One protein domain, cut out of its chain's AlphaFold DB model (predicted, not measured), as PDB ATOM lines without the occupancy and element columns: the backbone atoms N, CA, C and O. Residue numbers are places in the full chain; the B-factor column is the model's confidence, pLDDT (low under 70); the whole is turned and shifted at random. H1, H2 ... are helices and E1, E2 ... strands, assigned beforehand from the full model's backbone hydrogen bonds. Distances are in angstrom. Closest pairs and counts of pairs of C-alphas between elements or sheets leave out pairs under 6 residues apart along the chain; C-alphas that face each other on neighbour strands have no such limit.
ATOM      1  N   LEU A   7     -95.887 -81.083-147.439       96.19
ATOM      2  CA  LEU A   7     -95.532 -80.176-146.351       96.19
ATOM      3  C   LEU A   7     -94.300 -80.701-145.609       96.19
ATOM      4  O   LEU A   7     -94.294 -81.824-145.119       96.19
ATOM      5  N   CYS A   8     -93.264 -79.871-145.491       95.56
ATOM      6  CA  CYS A   8     -92.156 -80.130-144.573       95.56
ATOM      7  C   CYS A   8     -92.475 -79.460-143.243       95.56
ATOM      8  O   CYS A   8     -92.727 -78.255-143.212       95.56
ATOM      9  N   VAL A   9     -92.471 -80.234-142.164       96.38
ATOM     10  CA  VAL A   9     -92.837 -79.765-140.825       96.38
ATOM     11  C   VAL A   9     -91.785 -80.259-139.844       96.38
ATOM     12  O   VAL A   9     -91.265 -81.361-140.003       96.38
ATOM     13  N   SER A  10     -91.433 -79.465-138.837       95.12
ATOM     14  CA  SER A  10     -90.510 -79.937-137.806       95.12
ATOM     15  C   SER A  10     -91.214 -80.870-136.818       95.12
ATOM     16  O   SER A  10     -92.443 -80.894-136.694       95.12
ATOM     17  N   ARG A  11     -90.433 -81.651-136.075       95.12
ATOM     18  CA  ARG A  11     -90.944 -82.529-135.017       95.12
ATOM     19  C   ARG A  11     -91.343 -81.780-133.735       95.12
ATOM     20  O   ARG A  11     -91.822 -82.423-132.802       95.12
ATOM     21  N   SER A  12     -91.150 -80.459-133.658       95.62
ATOM     22  CA  SER A  12     -91.496 -79.692-132.457       95.62
ATOM     23  C   SER A  12     -92.989 -79.798-132.142       95.62
ATOM     24  O   SER A  12     -93.826 -79.951-133.040       95.62
ATOM     25  N   LYS A  13     -93.334 -79.753-130.852       96.00
ATOM     26  CA  LYS A  13     -94.720 -79.920-130.399       96.00
ATOM     27  C   LYS A  13     -95.615 -78.851-131.020       96.00
ATOM     28  O   LYS A  13     -96.693 -79.160-131.516       96.00
ATOM     29  N   GLU A  14     -95.117 -77.625-131.051       95.69
ATOM     30  CA  GLU A  14     -95.769 -76.446-131.600       95.69
ATOM     31  C   GLU A  14     -96.074 -76.650-133.087       95.69
ATOM     32  O   GLU A  14     -97.213 -76.477-133.520       95.69
ATOM     33  N   SER A  15     -95.093 -77.115-133.868       95.19
ATOM     34  CA  SER A  15     -95.283 -77.371-135.301       95.19
ATOM     35  C   SER A  15     -96.303 -78.475-135.561       95.19
ATOM     36  O   SER A  15     -97.127 -78.355-136.466       95.19
ATOM     37  N   GLN A  16     -96.290 -79.536-134.752       96.56
ATOM     38  CA  GLN A  16     -97.241 -80.643-134.875       96.56
ATOM     39  C   GLN A  16     -98.664 -80.236-134.462       96.56
ATOM     40  O   GLN A  16     -99.638 -80.689-135.061       96.56
ATOM     41  N   GLU A  17     -98.819 -79.362-133.468       97.25
ATOM     42  CA  GLU A  17    -100.120 -78.795-133.102       97.25
ATOM     43  C   GLU A  17    -100.685 -77.902-134.209       97.25
ATOM     44  O   GLU A  17    -101.874 -77.994-134.525       97.25
ATOM     45  N   ILE A  18     -99.841 -77.074-134.830       96.06
ATOM     46  CA  ILE A  18    -100.238 -76.250-135.977       96.06
ATOM     47  C   ILE A  18    -100.602 -77.122-137.179       96.06
ATOM     48  O   ILE A  18    -101.637 -76.881-137.797       96.06
ATOM     49  N   LEU A  19     -99.827 -78.170-137.469       96.38
ATOM     50  CA  LEU A  19    -100.141 -79.115-138.540       96.38
ATOM     51  C   LEU A  19    -101.531 -79.740-138.357       96.38
ATOM     52  O   LEU A  19    -102.327 -79.715-139.287       96.38
ATOM     53  N   LYS A  20    -101.869 -80.202-137.148       96.12
ATOM     54  CA  LYS A  20    -103.204 -80.758-136.860       96.12
ATOM     55  C   LYS A  20    -104.330 -79.750-137.094       96.12
ATOM     56  O   LYS A  20    -105.421 -80.129-137.511       96.12
ATOM     57  N   ARG A  21    -104.092 -78.464-136.811       96.88
ATOM     58  CA  ARG A  21    -105.062 -77.399-137.117       96.88
ATOM     59  C   ARG A  21    -105.209 -77.210-138.624       96.88
ATOM     60  O   ARG A  21    -106.333 -77.102-139.093       96.88
ATOM     61  N   ILE A  22    -104.105 -77.222-139.372       95.56
ATOM     62  CA  ILE A  22    -104.132 -77.153-140.840       95.56
ATOM     63  C   ILE A  22    -104.918 -78.338-141.408       95.56
ATOM     64  O   ILE A  22    -105.816 -78.130-142.214       95.56
ATOM     65  N   GLU A  23    -104.636 -79.561-140.958       94.31
ATOM     66  CA  GLU A  23    -105.320 -80.783-141.407       94.31
ATOM     67  C   GLU A  23    -106.827 -80.763-141.118       94.31
ATOM     68  O   GLU A  23    -107.607 -81.286-141.906       94.31
ATOM     69  N   ARG A  24    -107.246 -80.145-140.008       95.81
ATOM     70  CA  ARG A  24    -108.663 -80.014-139.646       95.81
ATOM     71  C   ARG A  24    -109.430 -79.059-140.564       95.81
ATOM     72  O   ARG A  24    -110.605 -79.298-140.821       95.81
ATOM     73  N   GLU A  25    -108.792 -77.975-140.997       96.06
ATOM     74  CA  GLU A  25    -109.429 -76.920-141.801       96.06
ATOM     75  C   GLU A  25    -109.259 -77.138-143.313       96.06
ATOM     76  O   GLU A  25    -110.032 -76.620-144.118       96.06
ATOM     77  N   ALA A  26    -108.234 -77.883-143.728       93.62
ATOM     78  CA  ALA A  26    -107.948 -78.124-145.132       93.62
ATOM     79  C   ALA A  26    -108.971 -79.079-145.768       93.62
ATOM     80  O   ALA A  26    -109.286 -80.141-145.240       93.62
ATOM     81  N   THR A  27    -109.430 -78.739-146.972       94.75
ATOM     82  CA  THR A  27    -110.249 -79.628-147.816       94.75
ATOM     83  C   THR A  27    -109.409 -80.601-148.646       94.75
ATOM     84  O   THR A  27    -109.947 -81.530-149.244       94.75
ATOM     85  N   PHE A  28    -108.093 -80.384-148.694       93.62
ATOM     86  CA  PHE A  28    -107.123 -81.197-149.416       93.62
ATOM     87  C   PHE A  28    -106.151 -81.859-148.435       93.62
ATOM     88  O   PHE A  28    -105.639 -81.205-147.525       93.62
ATOM     89  N   THR A  29    -105.869 -83.147-148.638       92.44
ATOM     90  CA  THR A  29    -104.939 -83.912-147.801       92.44
ATOM     91  C   THR A  29    -103.519 -83.817-148.351       92.44
ATOM     92  O   THR A  29    -103.205 -84.391-149.392       92.44
ATOM     93  N   TYR A  30    -102.649 -83.112-147.631       93.75
ATOM     94  CA  TYR A  30    -101.225 -83.030-147.948       93.75
ATOM     95  C   TYR A  30    -100.459 -84.249-147.426       93.75
ATOM     96  O   TYR A  30    -100.815 -84.842-146.408       93.75
ATOM     97  N   HIS A  31     -99.344 -84.572-148.077       94.25
ATOM     98  CA  HIS A  31     -98.352 -85.489-147.530       94.25
ATOM     99  C   HIS A  31     -97.439 -84.726-146.570       94.25
ATOM    100  O   HIS A  31     -96.823 -83.726-146.942       94.25
ATOM    101  N   THR A  32     -97.314 -85.208-145.338       94.69
ATOM    102  CA  THR A  32     -96.449 -84.580-144.334       94.69
ATOM    103  C   THR A  32     -95.100 -85.284-144.273       94.69
ATOM    104  O   THR A  32     -95.016 -86.489-144.037       94.69
ATOM    105  N   LEU A  33     -94.027 -84.509-144.424       96.00
ATOM    106  CA  LEU A  33     -92.658 -84.927-144.164       96.00
ATOM    107  C   LEU A  33     -92.156 -84.268-142.878       96.00
ATOM    108  O   LEU A  33     -91.822 -83.080-142.861       96.00
ATOM    109  N   THR A  34     -92.084 -85.056-141.807       96.19
ATOM    110  CA  THR A  34     -91.597 -84.586-140.508       96.19
ATOM    111  C   THR A  34     -90.072 -84.650-140.441       96.19
ATOM    112  O   THR A  34     -89.479 -85.724-140.562       96.19
ATOM    113  N   LEU A  35     -89.443 -83.498-140.224       96.31
ATOM    114  CA  LEU A  35     -87.997 -83.314-140.121       96.31
ATOM    115  C   LEU A  35     -87.573 -83.141-138.656       96.31
ATOM    116  O   LEU A  35     -88.355 -82.670-137.827       96.31
ATOM    117  N   GLN A  36     -86.355 -83.573-138.320       94.69
ATOM    118  CA  GLN A  36     -85.881 -83.586-136.928       94.69
ATOM    119  C   GLN A  36     -85.425 -82.195-136.489       94.69
ATOM    120  O   GLN A  36     -85.895 -81.688-135.473       94.69
ATOM    121  N   GLU A  37     -84.545 -81.565-137.264       93.12
ATOM    122  CA  GLU A  37     -84.089 -80.203-137.024       93.12
ATOM    123  C   GLU A  37     -85.146 -79.193-137.488       93.12
ATOM    124  O   GLU A  37     -85.612 -79.223-138.627       93.12
ATOM    125  N   GLU A  38     -85.508 -78.250-136.620       91.12
ATOM    126  CA  GLU A  38     -86.518 -77.233-136.931       91.12
ATOM    127  C   GLU A  38     -86.116 -76.346-138.116       91.12
ATOM    128  O   GLU A  38     -86.920 -76.067-139.005       91.12
ATOM    129  N   THR A  39     -84.833 -75.999-138.193       91.62
ATOM    130  CA  THR A  39     -84.245 -75.219-139.287       91.62
ATOM    131  C   THR A  39     -84.301 -75.936-140.637       91.62
ATOM    132  O   THR A  39     -84.237 -75.265-141.670       91.62
ATOM    133  N   ALA A  40     -84.454 -77.266-140.652       93.81
ATOM    134  CA  ALA A  40     -84.574 -78.061-141.870       93.81
ATOM    135  C   ALA A  40     -85.973 -77.997-142.495       93.81
ATOM    136  O   ALA A  40     -86.103 -78.253-143.686       93.81
ATOM    137  N   ALA A  41     -87.016 -77.655-141.727       95.12
ATOM    138  CA  ALA A  41     -88.384 -77.529-142.244       95.12
ATOM    139  C   ALA A  41     -88.544 -76.345-143.212       95.12
ATOM    140  O   ALA A  41     -89.414 -76.361-144.089       95.12
ATOM    141  N   ASN A  42     -87.678 -75.335-143.089       94.69
ATOM    142  CA  ASN A  42     -87.634 -74.205-144.003       94.69
ATOM    143  C   ASN A  42     -86.875 -74.574-145.289       94.69
ATOM    144  O   ASN A  42     -85.649 -74.508-145.351       94.69
ATOM    145  N   VAL A  43     -87.628 -74.963-146.318       95.25
ATOM    146  CA  VAL A  43     -87.119 -75.349-147.644       95.25
ATOM    147  C   VAL A  43     -87.841 -74.587-148.752       95.25
ATOM    148  O   VAL A  43     -88.998 -74.184-148.589       95.25
ATOM    149  N   LEU A  44     -87.181 -74.432-149.902       95.69
ATOM    150  CA  LEU A  44     -87.791 -73.878-151.114       95.69
ATOM    151  C   LEU A  44     -87.887 -74.958-152.184       95.69
ATOM    152  O   LEU A  44     -86.883 -75.545-152.560       95.69
ATOM    153  N   TYR A  45     -89.079 -75.183-152.722       95.44
ATOM    154  CA  TYR A  45     -89.265 -76.043-153.886       95.44
ATOM    155  C   TYR A  45     -89.548 -75.182-155.117       95.44
ATOM    156  O   TYR A  45     -90.568 -74.494-155.177       95.44
ATOM    157  N   ILE A  46     -88.626 -75.179-156.081       93.88
ATOM    158  CA  ILE A  46     -88.642 -74.269-157.231       93.88
ATOM    159  C   ILE A  46     -88.335 -75.063-158.499       93.88
ATOM    160  O   ILE A  46     -87.276 -75.674-158.611       93.88
ATOM    161  N   ASN A  47     -89.247 -75.035-159.477       90.69
ATOM    162  CA  ASN A  47     -89.076 -75.677-160.790       90.69
ATOM    163  C   ASN A  47     -88.580 -77.135-160.715       90.69
ATOM    164  O   ASN A  47     -87.694 -77.536-161.464       90.69
ATOM    165  N   GLY A  48     -89.122 -77.926-159.788       92.88
ATOM    166  CA  GLY A  48     -88.721 -79.326-159.632       92.88
ATOM    167  C   GLY A  48     -87.454 -79.552-158.804       92.88
ATOM    168  O   GLY A  48     -87.093 -80.706-158.601       92.88
ATOM    169  N   THR A  49     -86.799 -78.490-158.326       95.50
ATOM    170  CA  THR A  49     -85.576 -78.540-157.513       95.50
ATOM    171  C   THR A  49     -85.882 -78.133-156.078       95.50
ATOM    172  O   THR A  49     -86.554 -77.127-155.838       95.50
ATOM    173  N   LEU A  50     -85.374 -78.900-155.119       96.31
ATOM    174  CA  LEU A  50     -85.497 -78.601-153.700       96.31
ATOM    175  C   LEU A  50     -84.236 -77.891-153.194       96.31
ATOM    176  O   LEU A  50     -83.130 -78.415-153.294       96.31
ATOM    177  N   VAL A  51     -84.405 -76.710-152.612       96.25
ATOM    178  CA  VAL A  51     -83.339 -75.947-151.964       96.25
ATOM    179  C   VAL A  51     -83.434 -76.136-150.457       96.25
ATOM    180  O   VAL A  51     -84.478 -75.860-149.854       96.25
ATOM    181  N   THR A  52     -82.344 -76.599-149.852       95.62
ATOM    182  CA  THR A  52     -82.264 -76.917-148.421       95.62
ATOM    183  C   THR A  52     -80.963 -76.405-147.818       95.62
ATOM    184  O   THR A  52     -80.039 -76.008-148.528       95.62
ATOM    185  N   ARG A  53     -80.868 -76.443-146.490       94.81
ATOM    186  CA  ARG A  53     -79.584 -76.298-145.797       94.81
ATOM    187  C   ARG A  53     -78.680 -77.521-146.067       94.81
ATOM    188  O   ARG A  53     -79.205 -78.579-146.433       94.81
ATOM    189  N   PRO A  54     -77.348 -77.386-145.951       95.06
ATOM    190  CA  PRO A  54     -76.404 -78.483-146.152       95.06
ATOM    191  C   PRO A  54     -76.380 -79.453-144.964       95.06
ATOM    192  O   PRO A  54     -76.854 -79.138-143.871       95.06
ATOM    193  N   VAL A  55     -75.764 -80.620-145.178       95.38
ATOM    194  CA  VAL A  55     -75.601 -81.677-144.163       95.38
ATOM    195  C   VAL A  55     -74.908 -81.185-142.890       95.38
ATOM    196  O   VAL A  55     -75.256 -81.640-141.808       95.38
ATOM    197  N   ASP A  56     -73.999 -80.216-143.003       94.62
ATOM    198  CA  ASP A  56     -73.280 -79.654-141.855       94.62
ATOM    199  C   ASP A  56     -74.210 -78.898-140.889       94.62
ATOM    200  O   ASP A  56     -73.939 -78.824-139.695       94.62
ATOM    201  N   GLU A  57     -75.316 -78.340-141.396       92.88
ATOM    202  CA  GLU A  57     -76.298 -77.599-140.592       92.88
ATOM    203  C   GLU A  57     -77.481 -78.468-140.150       92.88
ATOM    204  O   GLU A  57     -78.075 -78.213-139.103       92.88
ATOM    205  N   ILE A  58     -77.860 -79.458-140.963       94.56
ATOM    206  CA  ILE A  58     -79.043 -80.306-140.749       94.56
ATOM    207  C   ILE A  58     -78.735 -81.788-141.043       94.56
ATOM    208  O   ILE A  58     -79.300 -82.377-141.978       94.56
ATOM    209  N   PRO A  59     -77.808 -82.412-140.296       94.69
ATOM    210  CA  PRO A  59     -77.266 -83.727-140.632       94.69
ATOM    211  C   PRO A  59     -78.323 -84.834-140.667       94.69
ATOM    212  O   PRO A  59     -78.292 -85.686-141.557       94.69
ATOM    213  N   VAL A  60     -79.288 -84.819-139.745       95.69
ATOM    214  CA  VAL A  60     -80.299 -85.877-139.635       95.69
ATOM    215  C   VAL A  60     -81.391 -85.677-140.681       95.69
ATOM    216  O   VAL A  60     -81.738 -86.601-141.422       95.69
ATOM    217  N   SER A  61     -81.904 -84.455-140.811       95.81
ATOM    218  CA  SER A  61     -82.945 -84.152-141.798       95.81
ATOM    219  C   SER A  61     -82.452 -84.266-143.234       95.81
ATOM    220  O   SER A  61     -83.237 -84.640-144.100       95.81
ATOM    221  N   THR A  62     -81.163 -84.038-143.509       95.00
ATOM    222  CA  THR A  62     -80.593 -84.266-144.850       95.00
ATOM    223  C   THR A  62     -80.743 -85.720-145.291       95.00
ATOM    224  O   THR A  62     -81.069 -85.978-146.456       95.00
ATOM    225  N   GLN A  63     -80.566 -86.673-144.370       94.19
ATOM    226  CA  GLN A  63     -80.764 -88.094-144.655       94.19
ATOM    227  C   GLN A  63     -82.239 -88.394-144.938       94.19
ATOM    228  O   GLN A  63     -82.550 -89.019-145.950       94.19
ATOM    229  N   ILE A  64     -83.154 -87.871-144.117       94.81
ATOM    230  CA  ILE A  64     -84.604 -88.039-144.319       94.81
ATOM    231  C   ILE A  64     -85.030 -87.478-145.681       94.81
ATOM    232  O   ILE A  64     -85.704 -88.158-146.451       94.81
ATOM    233  N   LEU A  65     -84.585 -86.263-146.008       93.81
ATOM    234  CA  LEU A  65     -84.849 -85.617-147.291       93.81
ATOM    235  C   LEU A  65     -84.301 -86.449-148.455       93.81
ATOM    236  O   LEU A  65     -84.991 -86.610-149.453       93.81
ATOM    237  N   SER A  66     -83.101 -87.024-148.315       92.06
ATOM    238  CA  SER A  66     -82.499 -87.864-149.360       92.06
ATOM    239  C   SER A  66     -83.241 -89.167-149.626       92.06
ATOM    240  O   SER A  66     -83.198 -89.664-150.741       92.06
ATOM    241  N   GLN A  67     -83.899 -89.722-148.608       92.75
ATOM    242  CA  GLN A  67     -84.617 -90.990-148.711       92.75
ATOM    243  C   GLN A  67     -86.062 -90.815-149.180       92.75
ATOM    244  O   GLN A  67     -86.685 -91.779-149.618       92.75
ATOM    245  N   LYS A  68     -86.634 -89.621-148.988       92.00
ATOM    246  CA  LYS A  68     -88.062 -89.356-149.199       92.00
ATOM    247  C   LYS A  68     -88.349 -88.459-150.397       92.00
ATOM    248  O   LYS A  68     -89.497 -88.411-150.825       92.00
ATOM    249  N   ILE A  69     -87.352 -87.733-150.902       91.81
ATOM    250  CA  ILE A  69     -87.504 -86.799-152.016       91.81
ATOM    251  C   ILE A  69     -86.436 -87.094-153.071       91.81
ATOM    252  O   ILE A  69     -85.249 -86.860-152.846       91.81
ATOM    253  N   ASP A  70     -86.891 -87.523-154.248       90.94
ATOM    254  CA  ASP A  70     -86.027 -87.877-155.383       90.94
ATOM    255  C   ASP A  70     -85.662 -86.675-156.272       90.94
ATOM    256  O   ASP A  70     -84.884 -86.787-157.219       90.94
ATOM    257  N   ASN A  71     -86.226 -85.498-155.992       93.00
ATOM    258  CA  ASN A  71     -85.952 -84.285-156.754       93.00
ATOM    259  C   ASN A  71     -84.478 -83.847-156.638       93.00
ATOM    260  O   ASN A  71     -83.860 -84.014-155.580       93.00
ATOM    261  N   PRO A  72     -83.923 -83.195-157.682       94.94
ATOM    262  CA  PRO A  72     -82.633 -82.524-157.592       94.94
ATOM    263  C   PRO A  72     -82.581 -81.582-156.389       94.94
ATOM    264  O   PRO A  72     -83.551 -80.875-156.098       94.94
ATOM    265  N   ARG A  73     -81.439 -81.568-155.694       93.62
ATOM    266  CA  ARG A  73     -81.240 -80.771-154.483       93.62
ATOM    267  C   ARG A  73     -80.123 -79.762-154.651       93.62
ATOM    268  O   ARG A  73     -79.042 -80.103-155.123       93.62
ATOM    269  N   GLN A  74     -80.382 -78.543-154.197       95.50
ATOM    270  CA  GLN A  74     -79.383 -77.493-154.078       95.50
ATOM    271  C   GLN A  74     -79.228 -77.114-152.607       95.50
ATOM    272  O   GLN A  74     -80.207 -76.837-151.918       95.50
ATOM    273  N   MET A  75     -77.992 -77.113-152.123       95.00
ATOM    274  CA  MET A  75     -77.692 -76.798-150.731       95.00
ATOM    275  C   MET A  75     -77.211 -75.355-150.614       95.00
ATOM    276  O   MET A  75     -76.377 -74.920-151.407       95.00
ATOM    277  N   LEU A  76     -77.730 -74.622-149.630       93.81
ATOM    278  CA  LEU A  76     -77.326 -73.251-149.327       93.81
ATOM    279  C   LEU A  76     -77.009 -73.112-147.840       93.81
ATOM    280  O   LEU A  76     -77.852 -73.400-146.991       93.81
ATOM    281  N   TYR A  77     -75.797 -72.646-147.545       93.62
ATOM    282  CA  TYR A  77     -75.378 -72.321-146.185       93.62
ATOM    283  C   TYR A  77     -76.144 -71.097-145.680       93.62
ATOM    284  O   TYR A  77     -76.238 -70.077-146.361       93.62
ATOM    285  N   MET A  78     -76.681 -71.209-144.470       91.69
ATOM    286  CA  MET A  78     -77.444 -70.170-143.782       91.69
ATOM    287  C   MET A  78     -76.864 -69.883-142.392       91.69
ATOM    288  O   MET A  78     -77.548 -69.300-141.554       91.69
ATOM    289  N   SER A  79     -75.610 -70.259-142.141       88.56
ATOM    290  CA  SER A  79     -74.900 -70.033-140.878       88.56
ATOM    291  C   SER A  79     -74.909 -68.567-140.430       88.56
ATOM    292  O   SER A  79     -75.190 -68.285-139.268       88.56
ATOM    293  N   GLU A  80     -74.656 -67.626-141.344       89.75
ATOM    294  CA  GLU A  80     -74.614 -66.195-141.021       89.75
ATOM    295  C   GLU A  80     -75.997 -65.541-141.081       89.75
ATOM    296  O   GLU A  80     -76.452 -64.946-140.104       89.75
ATOM    297  N   LEU A  81     -76.717 -65.701-142.195       87.69
ATOM    298  CA  LEU A  81     -78.051 -65.113-142.358       87.69
ATOM    299  C   LEU A  81     -79.074 -65.705-141.382       87.69
ATOM    300  O   LEU A  81     -80.000 -65.015-140.965       87.69
ATOM    301  N   GLY A  82     -78.922 -66.968-140.988       84.94
ATOM    302  CA  GLY A  82     -79.807 -67.645-140.043       84.94
ATOM    303  C   GLY A  82     -79.744 -67.081-138.625       84.94
ATOM    304  O   GLY A  82     -80.678 -67.304-137.866       84.94
ATOM    305  N   LYS A  83     -78.706 -66.308-138.273       89.06
ATOM    306  CA  LYS A  83     -78.631 -65.603-136.980       89.06
ATOM    307  C   LYS A  83     -79.686 -64.498-136.858       89.06
ATOM    308  O   LYS A  83     -80.078 -64.157-135.748       89.06
ATOM    309  N   PHE A  84     -80.136 -63.946-137.988       87.62
ATOM    310  CA  PHE A  84     -81.039 -62.788-138.041       87.62
ATOM    311  C   PHE A  84     -82.308 -63.025-138.871       87.62
ATOM    312  O   PHE A  84     -83.183 -62.164-138.910       87.62
ATOM    313  N   SER A  85     -82.412 -64.161-139.567       86.75
ATOM    314  CA  SER A  85     -83.519 -64.461-140.478       86.75
ATOM    315  C   SER A  85     -84.194 -65.785-140.149       86.75
ATOM    316  O   SER A  85     -83.587 -66.707-139.608       86.75
ATOM    317  N   ASN A  86     -85.444 -65.910-140.590       82.06
ATOM    318  CA  ASN A  86     -86.256 -67.114-140.416       82.06
ATOM    319  C   ASN A  86     -85.953 -68.219-141.456       82.06
ATOM    320  O   ASN A  86     -86.741 -69.149-141.612       82.06
ATOM    321  N   GLY A  87     -84.826 -68.135-142.179       88.38
ATOM    322  CA  GLY A  87     -84.375 -69.154-143.134       88.38
ATOM    323  C   GLY A  87     -84.457 -68.748-144.610       88.38
ATOM    324  O   GLY A  87     -84.604 -67.577-144.950       88.38
ATOM    325  N   LEU A  88     -84.351 -69.743-145.494       92.31
ATOM    326  CA  LEU A  88     -84.294 -69.604-146.955       92.31
ATOM    327  C   LEU A  88     -85.487 -68.831-147.530       92.31
ATOM    328  O   LEU A  88     -85.328 -67.997-148.423       92.31
ATOM    329  N   THR A  89     -86.691 -69.080-147.009       93.38
ATOM    330  CA  THR A  89     -87.912 -68.424-147.499       93.38
ATOM    331  C   THR A  89     -87.938 -66.924-147.222       93.38
ATOM    332  O   THR A  89     -88.609 -66.198-147.943       93.38
ATOM    333  N   ALA A  90     -87.214 -66.440-146.207       91.81
ATOM    334  CA  ALA A  90     -87.149 -65.014-145.891       91.81
ATOM    335  C   ALA A  90     -86.270 -64.228-146.880       91.81
ATOM    336  O   ALA A  90     -86.414 -63.015-147.007       91.81
ATOM    337  N   CYS A  91     -85.376 -64.908-147.601       90.75
ATOM    338  CA  CYS A  91     -84.424 -64.290-148.524       90.75
ATOM    339  C   CYS A  91     -84.940 -64.192-149.968       90.75
ATOM    340  O   CYS A  91     -84.180 -63.817-150.860       90.75
TER     341      CYS A  91
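What this domain is: This is residues 7 to 91 of the 104 residues of the protein "Dimethylargininase" of Anopheles maculatus (UniProt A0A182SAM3). The model has two small lobes: one is built on the three-stranded sheet E3 E4 E5, the other on the two-stranded sheet E1 E2 with helix H1 packed on it. H2 bridges the two lobes, coming near E2 and grazing the larger sheet, while residues 23 to 29, of which 23 to 25 belong to H1, stick out at the far end of the smaller lobe. The printed part has 85 residues with three named helices and five named strands, in the order E1 H1 E2 E3 E4 H2 E5 H3; the larger sheet, in the order E3 E4 E5, is mixed, the smaller is parallel, and the class is mixed, helices and strands. The whole is compact, with a radius of gyration of the C-alphas of 13.1 A and spans of 36 by 29 by 23 A.

Where its parts are: In the larger sheet, E3 is residues 44 to 46, E4 residues 49 to 52 and E5 residues 73 to 75, measuring 6.2 A, 9.8 A and 6.5 A from first to last C-alpha. H2, residues 59 to 68, is 14.9 A long. E1, residues 7 to 10, begins at C-alpha 7 (-95.532, -80.176, -146.351) and is 9.9 A long. H1, residues 13 to 25, is 18.9 A long and ends at C-alpha 25 (-109.429, -76.920, -141.801). E2, residues 31 to 35, is 12.9 A long. H3, residues 88 to 91, is 5.5 A long and ends at C-alpha 91 (-84.424, -64.290, -148.524).

How they stand to each other: E3 and E4 form an antiparallel hairpin, with N 51 and O 44 2.7 A apart, within hydrogen-bond range. E4 and E5 are parallel at 31 degrees, with N 74 and O 50 at 2.9 A. E4, H2, E5 make a strand-helix-strand unit, two parallel neighbour strands with a helix between along the chain, and its crossover is right-handed; H2 only grazes the sheet, with residues 61 to 66. H3 also only grazes it, with residues 88 to 89, and is only just on it, with 5 pairs of C-alphas within 10 A. The closest C-alphas of H2 and E2 are those of Ser 61 and Leu 35, 5.4 A apart. E1 and E2 are parallel at 28 degrees, with N 33 and O 7 at 2.8 A. E1, H1, E2 make a second right-handed unit, in which the closest C-alphas of E1 and H1 are those of Val 9 and Ser 15, 6.5 A apart. H1 is apart from H2 and H3. In H1 every O i to N i+4 pair is within hydrogen-bond range, in H2 5 of 6 are, and H3 is too short for such a pair.

The domain as a whole: The two C-alphas farthest apart, those of Thr 27 and Glu 80, are 38.7 A apart. The printed part has no cut. The link from E5 to H3, residues 76 to 87, is long. The mean pLDDT of the printed part is 93.7, and no printed residue is under 70.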